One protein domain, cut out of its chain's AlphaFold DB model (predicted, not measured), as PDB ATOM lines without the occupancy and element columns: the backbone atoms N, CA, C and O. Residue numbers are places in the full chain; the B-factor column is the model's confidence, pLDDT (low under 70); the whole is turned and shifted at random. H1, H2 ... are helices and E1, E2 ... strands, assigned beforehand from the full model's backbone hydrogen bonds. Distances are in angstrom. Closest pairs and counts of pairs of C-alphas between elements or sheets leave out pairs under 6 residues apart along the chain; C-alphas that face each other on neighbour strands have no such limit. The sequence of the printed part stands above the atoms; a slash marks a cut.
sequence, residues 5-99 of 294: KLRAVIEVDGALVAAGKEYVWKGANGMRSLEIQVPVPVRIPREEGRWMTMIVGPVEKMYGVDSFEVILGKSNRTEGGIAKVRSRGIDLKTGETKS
ATOM      1  N   LYS A   5     -38.619  -5.893 -25.292       94.94
ATOM      2  CA  LYS A   5     -37.894  -5.352 -24.144       94.94
ATOM      3  C   LYS A   5     -36.460  -5.050 -24.544       94.94
ATOM      4  O   LYS A   5     -35.743  -5.897 -25.072       94.94
ATOM      5  N   LEU A   6     -36.021  -3.841 -24.233       95.38
ATOM      6  CA  LEU A   6     -34.650  -3.392 -24.421       95.38
ATOM      7  C   LEU A   6     -33.994  -3.188 -23.062       95.38
ATOM      8  O   LEU A   6     -34.641  -2.740 -22.119       95.38
ATOM      9  N   ARG A   7     -32.699  -3.472 -22.957       95.19
ATOM     10  CA  ARG A   7     -31.876  -3.135 -21.798       95.19
ATOM     11  C   ARG A   7     -30.803  -2.152 -22.224       95.19
ATOM     12  O   ARG A   7     -30.049  -2.411 -23.159       95.19
ATOM     13  N   ALA A   8     -30.741  -1.044 -21.500       94.31
ATOM     14  CA  ALA A   8     -29.699  -0.046 -21.623       94.31
ATOM     15  C   ALA A   8     -28.690  -0.223 -20.485       94.31
ATOM     16  O   ALA A   8     -29.075  -0.235 -19.314       94.31
ATOM     17  N   VAL A   9     -27.413  -0.366 -20.818       92.44
ATOM     18  CA  VAL A   9     -26.303  -0.501 -19.868       92.44
ATOM     19  C   VAL A   9     -25.262   0.592 -20.094       92.44
ATOM     20  O   VAL A   9     -25.240   1.219 -21.151       92.44
ATOM     21  N   ILE A  10     -24.402   0.811 -19.096       90.75
ATOM     22  CA  ILE A  10     -23.279   1.750 -19.176       90.75
ATOM     23  C   ILE A  10     -21.977   0.961 -19.057       90.75
ATOM     24  O   ILE A  10     -21.766   0.246 -18.072       90.75
ATOM     25  N   GLU A  11     -21.113   1.129 -20.051       90.75
ATOM     26  CA  GLU A  11     -19.700   0.773 -19.980       90.75
ATOM     27  C   GLU A  11     -18.874   2.024 -19.677       90.75
ATOM     28  O   GLU A  11     -19.180   3.107 -20.170       90.75
ATOM     29  N   VAL A  12     -17.826   1.882 -18.874       87.25
ATOM     30  CA  VAL A  12     -16.822   2.920 -18.631       87.25
ATOM     31  C   VAL A  12     -15.467   2.329 -18.946       87.25
ATOM     32  O   VAL A  12     -15.115   1.285 -18.397       87.25
ATOM     33  N   ASP A  13     -14.736   2.974 -19.853       82.56
ATOM     34  CA  ASP A  13     -13.430   2.504 -20.330       82.56
ATOM     35  C   ASP A  13     -13.474   1.025 -20.805       82.56
ATOM     36  O   ASP A  13     -12.531   0.258 -20.629       82.56
ATOM     37  N   GLY A  14     -14.615   0.604 -21.374       79.81
ATOM     38  CA  GLY A  14     -14.869  -0.762 -21.858       79.81
ATOM     39  C   GLY A  14     -15.351  -1.771 -20.805       79.81
ATOM     40  O   GLY A  14     -15.638  -2.914 -21.153       79.81
ATOM     41  N   ALA A  15     -15.481  -1.379 -19.534       85.06
ATOM     42  CA  ALA A  15     -15.979  -2.245 -18.465       85.06
ATOM     43  C   ALA A  15     -17.435  -1.922 -18.096       85.06
ATOM     44  O   ALA A  15     -17.793  -0.763 -17.895       85.06
ATOM     45  N   LEU A  16     -18.282  -2.944 -17.948       85.69
ATOM     46  CA  LEU A  16     -19.671  -2.786 -17.503       85.69
ATOM     47  C   LEU A  16     -19.726  -2.342 -16.031       85.69
ATOM     48  O   LEU A  16     -19.217  -3.040 -15.156       85.69
ATOM     49  N   VAL A  17     -20.384  -1.214 -15.743       82.00
ATOM     50  CA  VAL A  17     -20.345  -0.584 -14.401       82.00
ATOM     51  C   VAL A  17     -21.708  -0.362 -13.736       82.00
ATOM     52  O   VAL A  17     -21.759   0.010 -12.563       82.00
ATOM     53  N   ALA A  18     -22.820  -0.585 -14.439       71.06
ATOM     54  CA  ALA A  18     -24.166  -0.339 -13.916       71.06
ATOM     55  C   ALA A  18     -25.107  -1.526 -14.149       71.06
ATOM     56  O   ALA A  18     -25.069  -2.164 -15.204       71.06
ATOM     57  N   ALA A  19     -26.014  -1.770 -13.195       67.88
ATOM     58  CA  ALA A  19     -27.201  -2.572 -13.461       67.88
ATOM     59  C   ALA A  19     -28.043  -1.817 -14.499       67.88
ATOM     60  O   ALA A  19     -28.479  -0.693 -14.248       67.88
ATOM     61  N   GLY A  20     -28.186  -2.394 -15.692       80.75
ATOM     62  CA  GLY A  20     -28.907  -1.750 -16.785       80.75
ATOM     63  C   GLY A  20     -30.365  -1.445 -16.446       80.75
ATOM     64  O   GLY A  20     -30.959  -2.081 -15.576       80.75
ATOM     65  N   LYS A  21     -30.956  -0.492 -17.167       92.56
ATOM     66  CA  LYS A  21     -32.384  -0.167 -17.082       92.56
ATOM     67  C   LYS A  21     -33.125  -0.781 -18.262       92.56
ATOM     68  O   LYS A  21     -32.640  -0.729 -19.393       92.56
ATOM     69  N   GLU A  22     -34.285  -1.366 -17.993       94.88
ATOM     70  CA  GLU A  22     -35.137  -1.952 -19.025       94.88
ATOM     71  C   GLU A  22     -36.171  -0.952 -19.540       94.88
ATOM     72  O   GLU A  22     -36.675  -0.106 -18.800       94.88
ATOM     73  N   TYR A  23     -36.484  -1.083 -20.822       95.75
ATOM     74  CA  TYR A  23     -37.464  -0.297 -21.555       95.75
ATOM     75  C   TYR A  23     -38.306  -1.221 -22.422       95.75
ATOM     76  O   TYR A  23     -37.885  -2.327 -22.752       95.75
ATOM     77  N   VAL A  24     -39.485  -0.756 -22.826       95.25
ATOM     78  CA  VAL A  24     -40.343  -1.478 -23.768       95.25
ATOM     79  C   VAL A  24     -40.499  -0.630 -25.018       95.25
ATOM     80  O   VAL A  24     -41.091   0.449 -24.965       95.25
ATOM     81  N   TRP A  25     -39.977  -1.126 -26.135       93.31
ATOM     82  CA  TRP A  25     -40.249  -0.564 -27.447       93.31
ATOM     83  C   TRP A  25     -41.592  -1.102 -27.945       93.31
ATOM     84  O   TRP A  25     -41.756  -2.308 -28.133       93.31
ATOM     85  N   LYS A  26     -42.571  -0.204 -28.112       91.44
ATOM     86  CA  LYS A  26     -43.961  -0.552 -28.441       91.44
ATOM     87  C   LYS A  26     -44.179  -0.656 -29.948       91.44
ATOM     88  O   LYS A  26     -44.910   0.143 -30.543       91.44
ATOM     89  N   GLY A  27     -43.507  -1.622 -30.567       85.00
ATOM     90  CA  GLY A  27     -43.571  -1.874 -32.005       85.00
ATOM     91  C   GLY A  27     -44.975  -2.178 -32.522       85.00
ATOM     92  O   GLY A  27     -45.286  -1.841 -33.667       85.00
ATOM     93  N   ALA A  28     -45.846  -2.753 -31.683       85.81
ATOM     94  CA  ALA A  28     -47.233  -3.034 -32.051       85.81
ATOM     95  C   ALA A  28     -48.045  -1.751 -32.298       85.81
ATOM     96  O   ALA A  28     -48.980  -1.751 -33.093       85.81
ATOM     97  N   ASN A  29     -47.630  -0.641 -31.681       87.81
ATOM     98  CA  ASN A  29     -48.263   0.671 -31.814       87.81
ATOM     99  C   ASN A  29     -47.557   1.572 -32.841       87.81
ATOM    100  O   ASN A  29     -47.807   2.774 -32.873       87.81
ATOM    101  N   GLY A  30     -46.639   1.025 -33.645       86.00
ATOM    102  CA  GLY A  30     -45.902   1.790 -34.654       86.00
ATOM    103  C   GLY A  30     -44.877   2.774 -34.079       86.00
ATOM    104  O   GLY A  30     -44.521   3.735 -34.759       86.00
ATOM    105  N   MET A  31     -44.407   2.560 -32.843       89.44
ATOM    106  CA  MET A  31     -43.353   3.373 -32.229       89.44
ATOM    107  C   MET A  31     -42.107   3.398 -33.124       89.44
ATOM    108  O   MET A  31     -41.577   2.348 -33.468       89.44
ATOM    109  N   ARG A  32     -41.627   4.593 -33.488       85.62
ATOM    110  CA  ARG A  32     -40.434   4.764 -34.341       85.62
ATOM    111  C   ARG A  32     -39.182   5.149 -33.563       85.62
ATOM    112  O   ARG A  32     -38.084   4.803 -33.971       85.62
ATOM    113  N   SER A  33     -39.354   5.804 -32.421       88.12
ATOM    114  CA  SER A  33     -38.273   6.228 -31.539       88.12
ATOM    115  C   SER A  33     -38.624   5.935 -30.083       88.12
ATOM    116  O   SER A  33     -39.796   5.848 -29.708       88.12
ATOM    117  N   LEU A  34     -37.594   5.740 -29.267       89.56
ATOM    118  CA  LEU A  34     -37.716   5.499 -27.837       89.56
ATOM    119  C   LEU A  34     -36.583   6.230 -27.127       89.56
ATOM    120  O   LEU A  34     -35.411   5.951 -27.372       89.56
ATOM    121  N   GLU A  35     -36.940   7.153 -26.242       90.44
ATOM    122  CA  GLU A  35     -35.964   7.855 -25.420       90.44
ATOM    123  C   GLU A  35     -35.408   6.924 -24.334       90.44
ATOM    124  O   GLU A  35     -36.156   6.254 -23.614       90.44
ATOM    125  N   ILE A  36     -34.081   6.893 -24.208       89.06
ATOM    126  CA  ILE A  36     -33.361   6.054 -23.251       89.06
ATOM    127  C   ILE A  36     -32.570   6.951 -22.299       89.06
ATOM    128  O   ILE A  36     -31.705   7.709 -22.722       89.06
ATOM    129  N   GLN A  37     -32.832   6.821 -20.998       87.56
ATOM    130  CA  GLN A  37     -32.173   7.589 -19.938       87.56
ATOM    131  C   GLN A  37     -31.696   6.680 -18.799       87.56
ATOM    132  O   GLN A  37     -32.489   6.212 -17.967       87.56
ATOM    133  N   VAL A  38     -30.392   6.422 -18.732       82.56
ATOM    134  CA  VAL A  38     -29.794   5.589 -17.678       82.56
ATOM    135  C   VAL A  38     -29.080   6.479 -16.659       82.56
ATOM    136  O   VAL A  38     -28.203   7.249 -17.048       82.56
ATOM    137  N   PRO A  39     -29.415   6.398 -15.357       79.62
ATOM    138  CA  PRO A  39     -28.690   7.149 -14.343       79.62
ATOM    139  C   PRO A  39     -27.265   6.603 -14.206       79.62
ATOM    140  O   PRO A  39     -27.070   5.398 -14.037       79.62
ATOM    141  N   VAL A  40     -26.271   7.490 -14.235       77.56
ATOM    142  CA  VAL A  40     -24.868   7.122 -14.003       77.56
ATOM    143  C   VAL A  40     -24.677   6.787 -12.515       77.56
ATOM    144  O   VAL A  40     -24.963   7.642 -11.669       77.56
ATOM    145  N   PRO A  41     -24.204   5.576 -12.154       74.19
ATOM    146  CA  PRO A  41     -23.991   5.206 -10.758       74.19
ATOM    147  C   PRO A  41     -23.081   6.186 -10.006       74.19
ATOM    148  O   PRO A  41     -21.971   6.479 -10.441       74.19
ATOM    149  N   VAL A  42     -23.510   6.612  -8.813       72.00
ATOM    150  CA  VAL A  42     -22.769   7.557  -7.945       72.00
ATOM    151  C   VAL A  42     -21.382   7.035  -7.545       72.00
ATOM    152  O   VAL A  42     -20.491   7.812  -7.228       72.00
ATOM    153  N   ARG A  43     -21.185   5.711  -7.566       76.88
ATOM    154  CA  ARG A  43     -19.926   5.057  -7.176       76.88
ATOM    155  C   ARG A  43     -18.825   5.136  -8.237       76.88
ATOM    156  O   ARG A  43     -17.713   4.716  -7.943       76.88
ATOM    157  N   ILE A  44     -19.117   5.614  -9.448       75.06
ATOM    158  CA  ILE A  44     -18.115   5.752 -10.510       75.06
ATOM    159  C   ILE A  44     -17.370   7.078 -10.297       75.06
ATOM    160  O   ILE A  44     -18.010   8.132 -10.351       75.06
ATOM    161  N   PRO A  45     -16.044   7.057 -10.064       75.50
ATOM    162  CA  PRO A  45     -15.252   8.277  -9.950       75.50
ATOM    163  C   PRO A  45     -15.370   9.125 -11.219       75.50
ATOM    164  O   PRO A  45     -15.089   8.643 -12.319       75.50
ATOM    165  N   ARG A  46     -15.785  10.387 -11.059       78.19
ATOM    166  CA  ARG A  46     -15.894  11.380 -12.139       78.19
ATOM    167  C   ARG A  46     -14.561  12.093 -12.332       78.19
ATOM    168  O   ARG A  46     -14.412  13.273 -12.021       78.19
ATOM    169  N   GLU A  47     -13.578  11.320 -12.761       78.44
ATOM    170  CA  GLU A  47     -12.233  11.800 -13.055       78.44
ATOM    171  C   GLU A  47     -12.145  12.302 -14.496       78.44
ATOM    172  O   GLU A  47     -12.891  11.869 -15.375       78.44
ATOM    173  N   GLU A  48     -11.237  13.242 -14.728       77.62
ATOM    174  CA  GLU A  48     -10.999  13.809 -16.052       77.62
ATOM    175  C   GLU A  48     -10.368  12.767 -16.982       77.62
ATOM    176  O   GLU A  48      -9.493  12.009 -16.569       77.62
ATOM    177  N   GLY A  49     -10.828  12.715 -18.234       78.00
ATOM    178  CA  GLY A  49     -10.318  11.773 -19.233       78.00
ATOM    179  C   GLY A  49     -10.957  10.381 -19.208       78.00
ATOM    180  O   GLY A  49     -10.554   9.534 -20.006       78.00
ATOM    181  N   ARG A  50     -11.962  10.139 -18.355       84.12
ATOM    182  CA  ARG A  50     -12.743   8.892 -18.361       84.12
ATOM    183  C   ARG A  50     -13.994   9.018 -19.217       84.12
ATOM    184  O   ARG A  50     -14.754   9.980 -19.089       84.12
ATOM    185  N   TRP A  51     -14.246   8.002 -20.034       87.25
ATOM    186  CA  TRP A  51     -15.337   8.019 -21.004       87.25
ATOM    187  C   TRP A  51     -16.327   6.895 -20.728       87.25
ATOM    188  O   TRP A  51     -15.947   5.747 -20.491       87.25
ATOM    189  N   MET A  52     -17.615   7.228 -20.790       88.75
ATOM    190  CA  MET A  52     -18.693   6.250 -20.728       88.75
ATOM    191  C   MET A  52     -19.336   6.028 -22.092       88.75
ATOM    192  O   MET A  52     -19.437   6.938 -22.912       88.75
ATOM    193  N   THR A  53     -19.833   4.819 -22.303       90.94
ATOM    194  CA  THR A  53     -20.603   4.429 -23.479       90.94
ATOM    195  C   THR A  53     -21.909   3.806 -23.018       90.94
ATOM    196  O   THR A  53     -21.919   2.860 -22.228       90.94
ATOM    197  N   MET A  54     -23.024   4.327 -23.521       91.31
ATOM    198  CA  MET A  54     -24.328   3.706 -23.347       91.31
ATOM    199  C   MET A  54     -24.525   2.644 -24.423       91.31
ATOM    200  O   MET A  54     -24.278   2.894 -25.600       91.31
ATOM    201  N   ILE A  55     -25.004   1.470 -24.026       93.69
ATOM    202  CA  ILE A  55     -25.294   0.370 -24.944       93.69
ATOM    203  C   ILE A  55     -26.738  -0.036 -24.759       93.69
ATOM    204  O   ILE A  55     -27.154  -0.340 -23.643       93.69
ATOM    205  N   VAL A  56     -27.485  -0.078 -25.854       94.56
ATOM    206  CA  VAL A  56     -28.887  -0.491 -25.861       94.56
ATOM    207  C   VAL A  56     -29.038  -1.704 -26.766       94.56
ATOM    208  O   VAL A  56     -28.569  -1.717 -27.902       94.56
ATOM    209  N   GLY A  57     -29.685  -2.745 -26.254       94.56
ATOM    210  CA  GLY A  57     -29.951  -3.974 -26.994       94.56
ATOM    211  C   GLY A  57     -31.160  -4.720 -26.443       94.56
ATOM    212  O   GLY A  57     -31.673  -4.345 -25.388       94.56
ATOM    213  N   PRO A  58     -31.630  -5.772 -27.127       94.00
ATOM    214  CA  PRO A  58     -32.763  -6.556 -26.652       94.00
ATOM    215  C   PRO A  58     -32.426  -7.338 -25.380       94.00
ATOM    216  O   PRO A  58     -31.303  -7.822 -25.210       94.00
ATOM    217  N   VAL A  59     -33.411  -7.478 -24.490       93.25
ATOM    218  CA  VAL A  59     -33.300  -8.333 -23.298       93.25
ATOM    219  C   VAL A  59     -33.377  -9.797 -23.704       93.25
ATOM    220  O   VAL A  59     -32.562 -10.620 -23.280       93.25
ATOM    221  N   GLU A  60     -34.350 -10.132 -24.548       90.06
ATOM    222  CA  GLU A  60     -34.521 -11.477 -25.056       90.06
ATOM    223  C   GLU A  60     -33.477 -11.764 -26.140       90.06
ATOM    224  O   GLU A  60     -33.466 -11.164 -27.215       90.06
ATOM    225  N   LYS A  61     -32.617 -12.757 -25.882       86.75
ATOM    226  CA  LYS A  61     -31.552 -13.177 -26.811       86.75
ATOM    227  C   LYS A  61     -32.066 -13.537 -28.208       86.75
ATOM    228  O   LYS A  61     -31.304 -13.483 -29.163       86.75
ATOM    229  N   MET A  62     -33.341 -13.905 -28.339       85.62
ATOM    230  CA  MET A  62     -33.949 -14.218 -29.634       85.62
ATOM    231  C   MET A  62     -34.076 -13.011 -30.574       85.62
ATOM    232  O   MET A  62     -34.149 -13.210 -31.780       85.62
ATOM    233  N   TYR A  63     -34.066 -11.784 -30.055       88.25
ATOM    234  CA  TYR A  63     -34.054 -10.582 -30.889       88.25
ATOM    235  C   TYR A  63     -32.637 -10.068 -31.143       88.25
ATOM    236  O   TYR A  63     -32.457  -9.200 -31.983       88.25
ATOM    237  N   GLY A  64     -31.623 -10.561 -30.430       90.62
ATOM    238  CA  GLY A  64     -30.260 -10.042 -30.528       90.62
ATOM    239  C   GLY A  64     -29.601 -10.355 -31.864       90.62
ATOM    240  O   GLY A  64     -29.510 -11.520 -32.238       90.62
ATOM    241  N   VAL A  65     -29.095  -9.318 -32.530       91.75
ATOM    242  CA  VAL A  65     -28.194  -9.430 -33.683       91.75
ATOM    243  C   VAL A  65     -26.851  -8.808 -33.311       91.75
ATOM    244  O   VAL A  65     -26.723  -7.590 -33.208       91.75
ATOM    245  N   ASP A  66     -25.852  -9.649 -33.061       90.31
ATOM    246  CA  ASP A  66     -24.478  -9.243 -32.733       90.31
ATOM    247  C   ASP A  66     -23.408  -9.965 -33.570       90.31
ATOM    248  O   ASP A  66     -22.206  -9.742 -33.392       90.31
ATOM    249  N   SER A  67     -23.831 -10.785 -34.532       92.75
ATOM    250  CA  SER A  67     -22.949 -11.411 -35.509       92.75
ATOM    251  C   SER A  67     -23.597 -11.481 -36.882       92.75
ATOM    252  O   SER A  67     -24.821 -11.553 -37.013       92.75
ATOM    253  N   PHE A  68     -22.760 -11.512 -37.910       92.75
ATOM    254  CA  PHE A  68     -23.185 -11.818 -39.270       92.75
ATOM    255  C   PHE A  68     -23.812 -13.218 -39.361       92.75
ATOM    256  O   PHE A  68     -24.868 -13.398 -39.959       92.75
ATOM    257  N   GLU A  69     -23.276 -14.204 -38.648       89.81
ATOM    258  CA  GLU A  69     -23.873 -15.543 -38.608       89.81
ATOM    259  C   GLU A  69     -25.338 -15.553 -38.139       89.81
ATOM    260  O   GLU A  69     -26.144 -16.314 -38.669       89.81
ATOM    261  N   VAL A  70     -25.724 -14.666 -37.216       89.44
ATOM    262  CA  VAL A  70     -27.128 -14.514 -36.806       89.44
ATOM    263  C   VAL A  70     -27.985 -13.867 -37.901       89.44
ATOM    264  O   VAL A  70     -29.142 -14.253 -38.050       89.44
ATOM    265  N   ILE A  71     -27.436 -12.927 -38.682       89.06
ATOM    266  CA  ILE A  71     -28.146 -12.255 -39.788       89.06
ATOM    267  C   ILE A  71     -28.523 -13.255 -40.885       89.06
ATOM    268  O   ILE A  71     -29.653 -13.239 -41.367       89.06
ATOM    269  N   LEU A  72     -27.594 -14.135 -41.273       85.50
ATOM    270  CA  LEU A  72     -27.836 -15.149 -42.309       85.50
ATOM    271  C   LEU A  72     -28.358 -16.488 -41.797       85.50
ATOM    272  O   LEU A  72     -28.764 -17.339 -42.596       85.50
ATOM    273  N   GLY A  73     -28.302 -16.716 -40.489       74.38
ATOM    274  CA  GLY A  73     -28.697 -17.977 -39.890       74.38
ATOM    275  C   GLY A  73     -30.128 -18.352 -40.271       74.38
ATOM    276  O   GLY A  73     -31.043 -17.529 -40.227       74.38
ATOM    277  N   LYS A  74     -30.343 -19.634 -40.596       60.78
ATOM    278  CA  LYS A  74     -31.681 -20.221 -40.765       60.78
ATOM    279  C   LYS A  74     -32.376 -20.287 -39.410       60.78
ATOM    280  O   LYS A  74     -32.477 -21.343 -38.791       60.78
ATOM    281  N   SER A  75     -32.822 -19.150 -38.908       57.09
ATOM    282  CA  SER A  75     -33.766 -19.142 -37.810       57.09
ATOM    283  C   SER A  75     -35.154 -19.372 -38.411       57.09
ATOM    284  O   SER A  75     -35.531 -18.713 -39.375       57.09
ATOM    285  N   ASN A  76     -35.946 -20.290 -37.852       55.56
ATOM    286  CA  ASN A  76     -37.379 -20.421 -38.172       55.56
ATOM    287  C   ASN A  76     -38.188 -19.197 -37.680       55.56
ATOM    288  O   ASN A  76     -39.374 -19.306 -37.375       55.56
ATOM    289  N   ARG A  77     -37.535 -18.045 -37.499       62.81
ATOM    290  CA  ARG A  77     -38.135 -16.842 -36.947       62.81
ATOM    291  C   ARG A  77     -38.735 -16.057 -38.096       62.81
ATOM    292  O   ARG A  77     -38.066 -15.723 -39.065       62.81
ATOM    293  N   THR A  78     -40.006 -15.738 -37.945       60.88
ATOM    294  CA  THR A  78     -40.708 -14.750 -38.766       60.88
ATOM    295  C   THR A  78     -40.506 -13.327 -38.235       60.88
ATOM    296  O   THR A  78     -40.997 -12.371 -38.826       60.88
ATOM    297  N   GLU A  79     -39.837 -13.180 -37.088       70.44
ATOM    298  CA  GLU A  79     -39.636 -11.917 -36.381       70.44
ATOM    299  C   GLU A  79     -38.272 -11.311 -36.738       70.44
ATOM    300  O   GLU A  79     -37.277 -12.029 -36.842       70.44
ATOM    301  N   GLY A  80     -38.229  -9.989 -36.925       78.31
ATOM    302  CA  GLY A  80     -36.995  -9.258 -37.214       78.31
ATOM    303  C   GLY A  80     -36.013  -9.252 -36.039       78.31
ATOM    304  O   GLY A  80     -36.393  -9.442 -34.882       78.31
ATOM    305  N   GLY A  81     -34.738  -9.022 -36.347       88.12
ATOM    306  CA  GLY A  81     -33.675  -8.873 -35.357       88.12
ATOM    307  C   GLY A  81     -33.420  -7.413 -34.966       88.12
ATOM    308  O   GLY A  81     -33.771  -6.486 -35.689       88.12
ATOM    309  N   ILE A  82     -32.777  -7.217 -33.818       91.19
ATOM    310  CA  ILE A  82     -32.374  -5.926 -33.266       91.19
ATOM    311  C   ILE A  82     -30.862  -5.947 -33.069       91.19
ATOM    312  O   ILE A  82     -30.334  -6.625 -32.179       91.19
ATOM    313  N   ALA A  83     -30.167  -5.161 -33.888       93.25
ATOM    314  CA  ALA A  83     -28.763  -4.866 -33.669       93.25
ATOM    315  C   ALA A  83     -28.605  -3.999 -32.415       93.25
ATOM    316  O   ALA A  83     -29.376  -3.061 -32.188       93.25
ATOM    317  N   LYS A  84     -27.596  -4.293 -31.593       93.38
ATOM    318  CA  LYS A  84     -27.242  -3.421 -30.464       93.38
ATOM    319  C   LYS A  84     -26.776  -2.068 -30.999       93.38
ATOM    320  O   LYS A  84     -26.223  -1.992 -32.095       93.38
ATOM    321  N   VAL A  85     -27.000  -1.011 -30.232       93.69
ATOM    322  CA  VAL A  85     -26.464   0.324 -30.511       93.69
ATOM    323  C   VAL A  85     -25.578   0.760 -29.360       93.69
ATOM    324  O   VAL A  85     -25.925   0.560 -28.194       93.69
ATOM    325  N   ARG A  86     -24.426   1.335 -29.691       93.75
ATOM    326  CA  ARG A  86     -23.478   1.919 -28.746       93.75
ATOM    327  C   ARG A  86     -23.415   3.422 -29.008       93.75
ATOM    328  O   ARG A  86     -23.305   3.845 -30.156       93.75
ATOM    329  N   SER A  87     -23.523   4.239 -27.966       90.81
ATOM    330  CA  SER A  87     -23.352   5.687 -28.098       90.81
ATOM    331  C   SER A  87     -21.891   6.029 -28.390       90.81
ATOM    332  O   SER A  87     -20.981   5.243 -28.112       90.81
ATOM    333  N   ARG A  88     -21.628   7.261 -28.835       88.25
ATOM    334  CA  ARG A  88     -20.283   7.822 -28.667       88.25
ATOM    335  C   ARG A  88     -19.875   7.857 -27.194       88.25
ATOM    336  O   ARG A  88     -20.717   7.796 -26.296       88.25
ATOM    337  N   GLY A  89     -18.565   7.966 -26.978       87.06
ATOM    338  CA  GLY A  89     -18.013   8.285 -25.669       87.06
ATOM    339  C   GLY A  89     -18.612   9.592 -25.154       87.06
ATOM    340  O   GLY A  89     -18.582  10.608 -25.853       87.06
ATOM    341  N   ILE A  90     -19.141   9.534 -23.940       86.56
ATOM    342  CA  ILE A  90     -19.648  10.664 -23.171       86.56
ATOM    343  C   ILE A  90     -18.652  10.892 -22.037       86.56
ATOM    344  O   ILE A  90     -18.292   9.943 -21.334       86.56
ATOM    345  N   ASP A  91     -18.173  12.117 -21.875       85.81
ATOM    346  CA  ASP A  91     -17.273  12.461 -20.779       85.81
ATOM    347  C   ASP A  91     -18.015  12.302 -19.442       85.81
ATOM    348  O   ASP A  91     -19.117  12.821 -19.247       85.81
ATOM    349  N   LEU A  92     -17.434  11.545 -18.511       83.50
ATOM    350  CA  LEU A  92     -18.077  11.240 -17.229       83.50
ATOM    351  C   LEU A  92     -18.185  12.442 -16.280       83.50
ATOM    352  O   LEU A  92     -19.024  12.433 -15.373       83.50
ATOM    353  N   LYS A  93     -17.316  13.441 -16.438       82.25
ATOM    354  CA  LYS A  93     -17.234  14.631 -15.588       82.25
ATOM    355  C   LYS A  93     -18.122  15.744 -16.133       82.25
ATOM    356  O   LYS A  93     -18.886  16.318 -15.357       82.25
ATOM    357  N   THR A  94     -18.033  16.037 -17.430       82.62
ATOM    358  CA  THR A  94     -18.748  17.156 -18.067       82.62
ATOM    359  C   THR A  94     -20.084  16.741 -18.681       82.62
ATOM    360  O   THR A  94     -20.980  17.573 -18.806       82.62
ATOM    361  N   GLY A  95     -20.255  15.460 -19.025       78.88
ATOM    362  CA  GLY A  95     -21.404  14.982 -19.796       78.88
ATOM    363  C   GLY A  95     -21.333  15.346 -21.281       78.88
ATOM    364  O   GLY A  95     -22.280  15.072 -22.016       78.88
ATOM    365  N   GLU A  96     -20.234  15.955 -21.733       80.75
ATOM    366  CA  GLU A  96     -20.047  16.339 -23.127       80.75
ATOM    367  C   GLU A  96     -19.839  15.106 -24.008       80.75
ATOM    368  O   GLU A  96     -19.234  14.105 -23.612       80.75
ATOM    369  N   THR A  97     -20.334  15.179 -25.241       77.75
ATOM    370  CA  THR A  97     -20.139  14.135 -26.249       77.75
ATOM    371  C   THR A  97     -19.208  14.648 -27.339       77.75
ATOM    372  O   THR A  97     -19.192  15.838 -27.645       77.75
ATOM    373  N   LYS A  98     -18.426  13.758 -27.966       68.31
ATOM    374  CA  LYS A  98     -17.528  14.151 -29.073       68.31
ATOM    375  C   LYS A  98     -18.264  14.577 -30.359       68.31
ATOM    376  O   LYS A  98     -17.590  14.976 -31.301       68.31
ATOM    377  N   SER A  99     -19.583  14.393 -30.446       63.62
ATOM    378  CA  SER A  99     -20.481  14.875 -31.512       63.62
ATOM    379  C   SER A  99     -21.914  14.431 -31.201       63.62
ATOM    380  O   SER A  99     -22.110  13.355 -30.626       63.62
TER     381      SER A  99
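AT A GLANCE: This is residues 5 to 99 of the 294 residues of an uncharacterized protein of Monilinia fructicola (UniProt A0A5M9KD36). With little regular structure, this is a strongly twisted sheet of four antiparallel strands, ordered E2, E1, E3, E4, with long loops, one of which holds H1 away from the sheet; residues 27 to 32 stick out. The printed part has 95 residues, of which 29 are in named elements, running E1, E2, E3, H1, E4; by these elements the class is mostly strand, with 24 of the 29 residues in strands. The whole is loose, with radius of gyration of the C-alphas 15.5 A and spans 48 by 30 by 26 A.

HOW THE PARTS SIT: Start at E1, residues 5 to 12, a hairpin with E2, residues 21 to 25; N 6 and O 23 are 2.8 A apart. Next, E3, residues 51 to 58, is antiparallel to E1 at 161 degrees, with N 9 and O 55 2.8 A apart. H1, residues 68 to 72, is not on the sheet; its O i to N i+4 pair is within hydrogen-bond range. Edge strand E4, residues 85 to 87, neighbours E3, with N 87 and O 54 2.8 A apart.

IN THESE COORDINATES: Find C-alpha 5 at (-37.894, -5.352, -24.144), where E1 begins its 23.3 A; E3 spans 23.4 A, and E4 ends at C-alpha 87, (-23.352, 5.687, -28.098).

THE WHOLE: The printed part has no cut. Links E2 to E3 and H1 to E4 are long. Look for pLDDT under 70 at residues 19, 74 to 78 and 98 to 99.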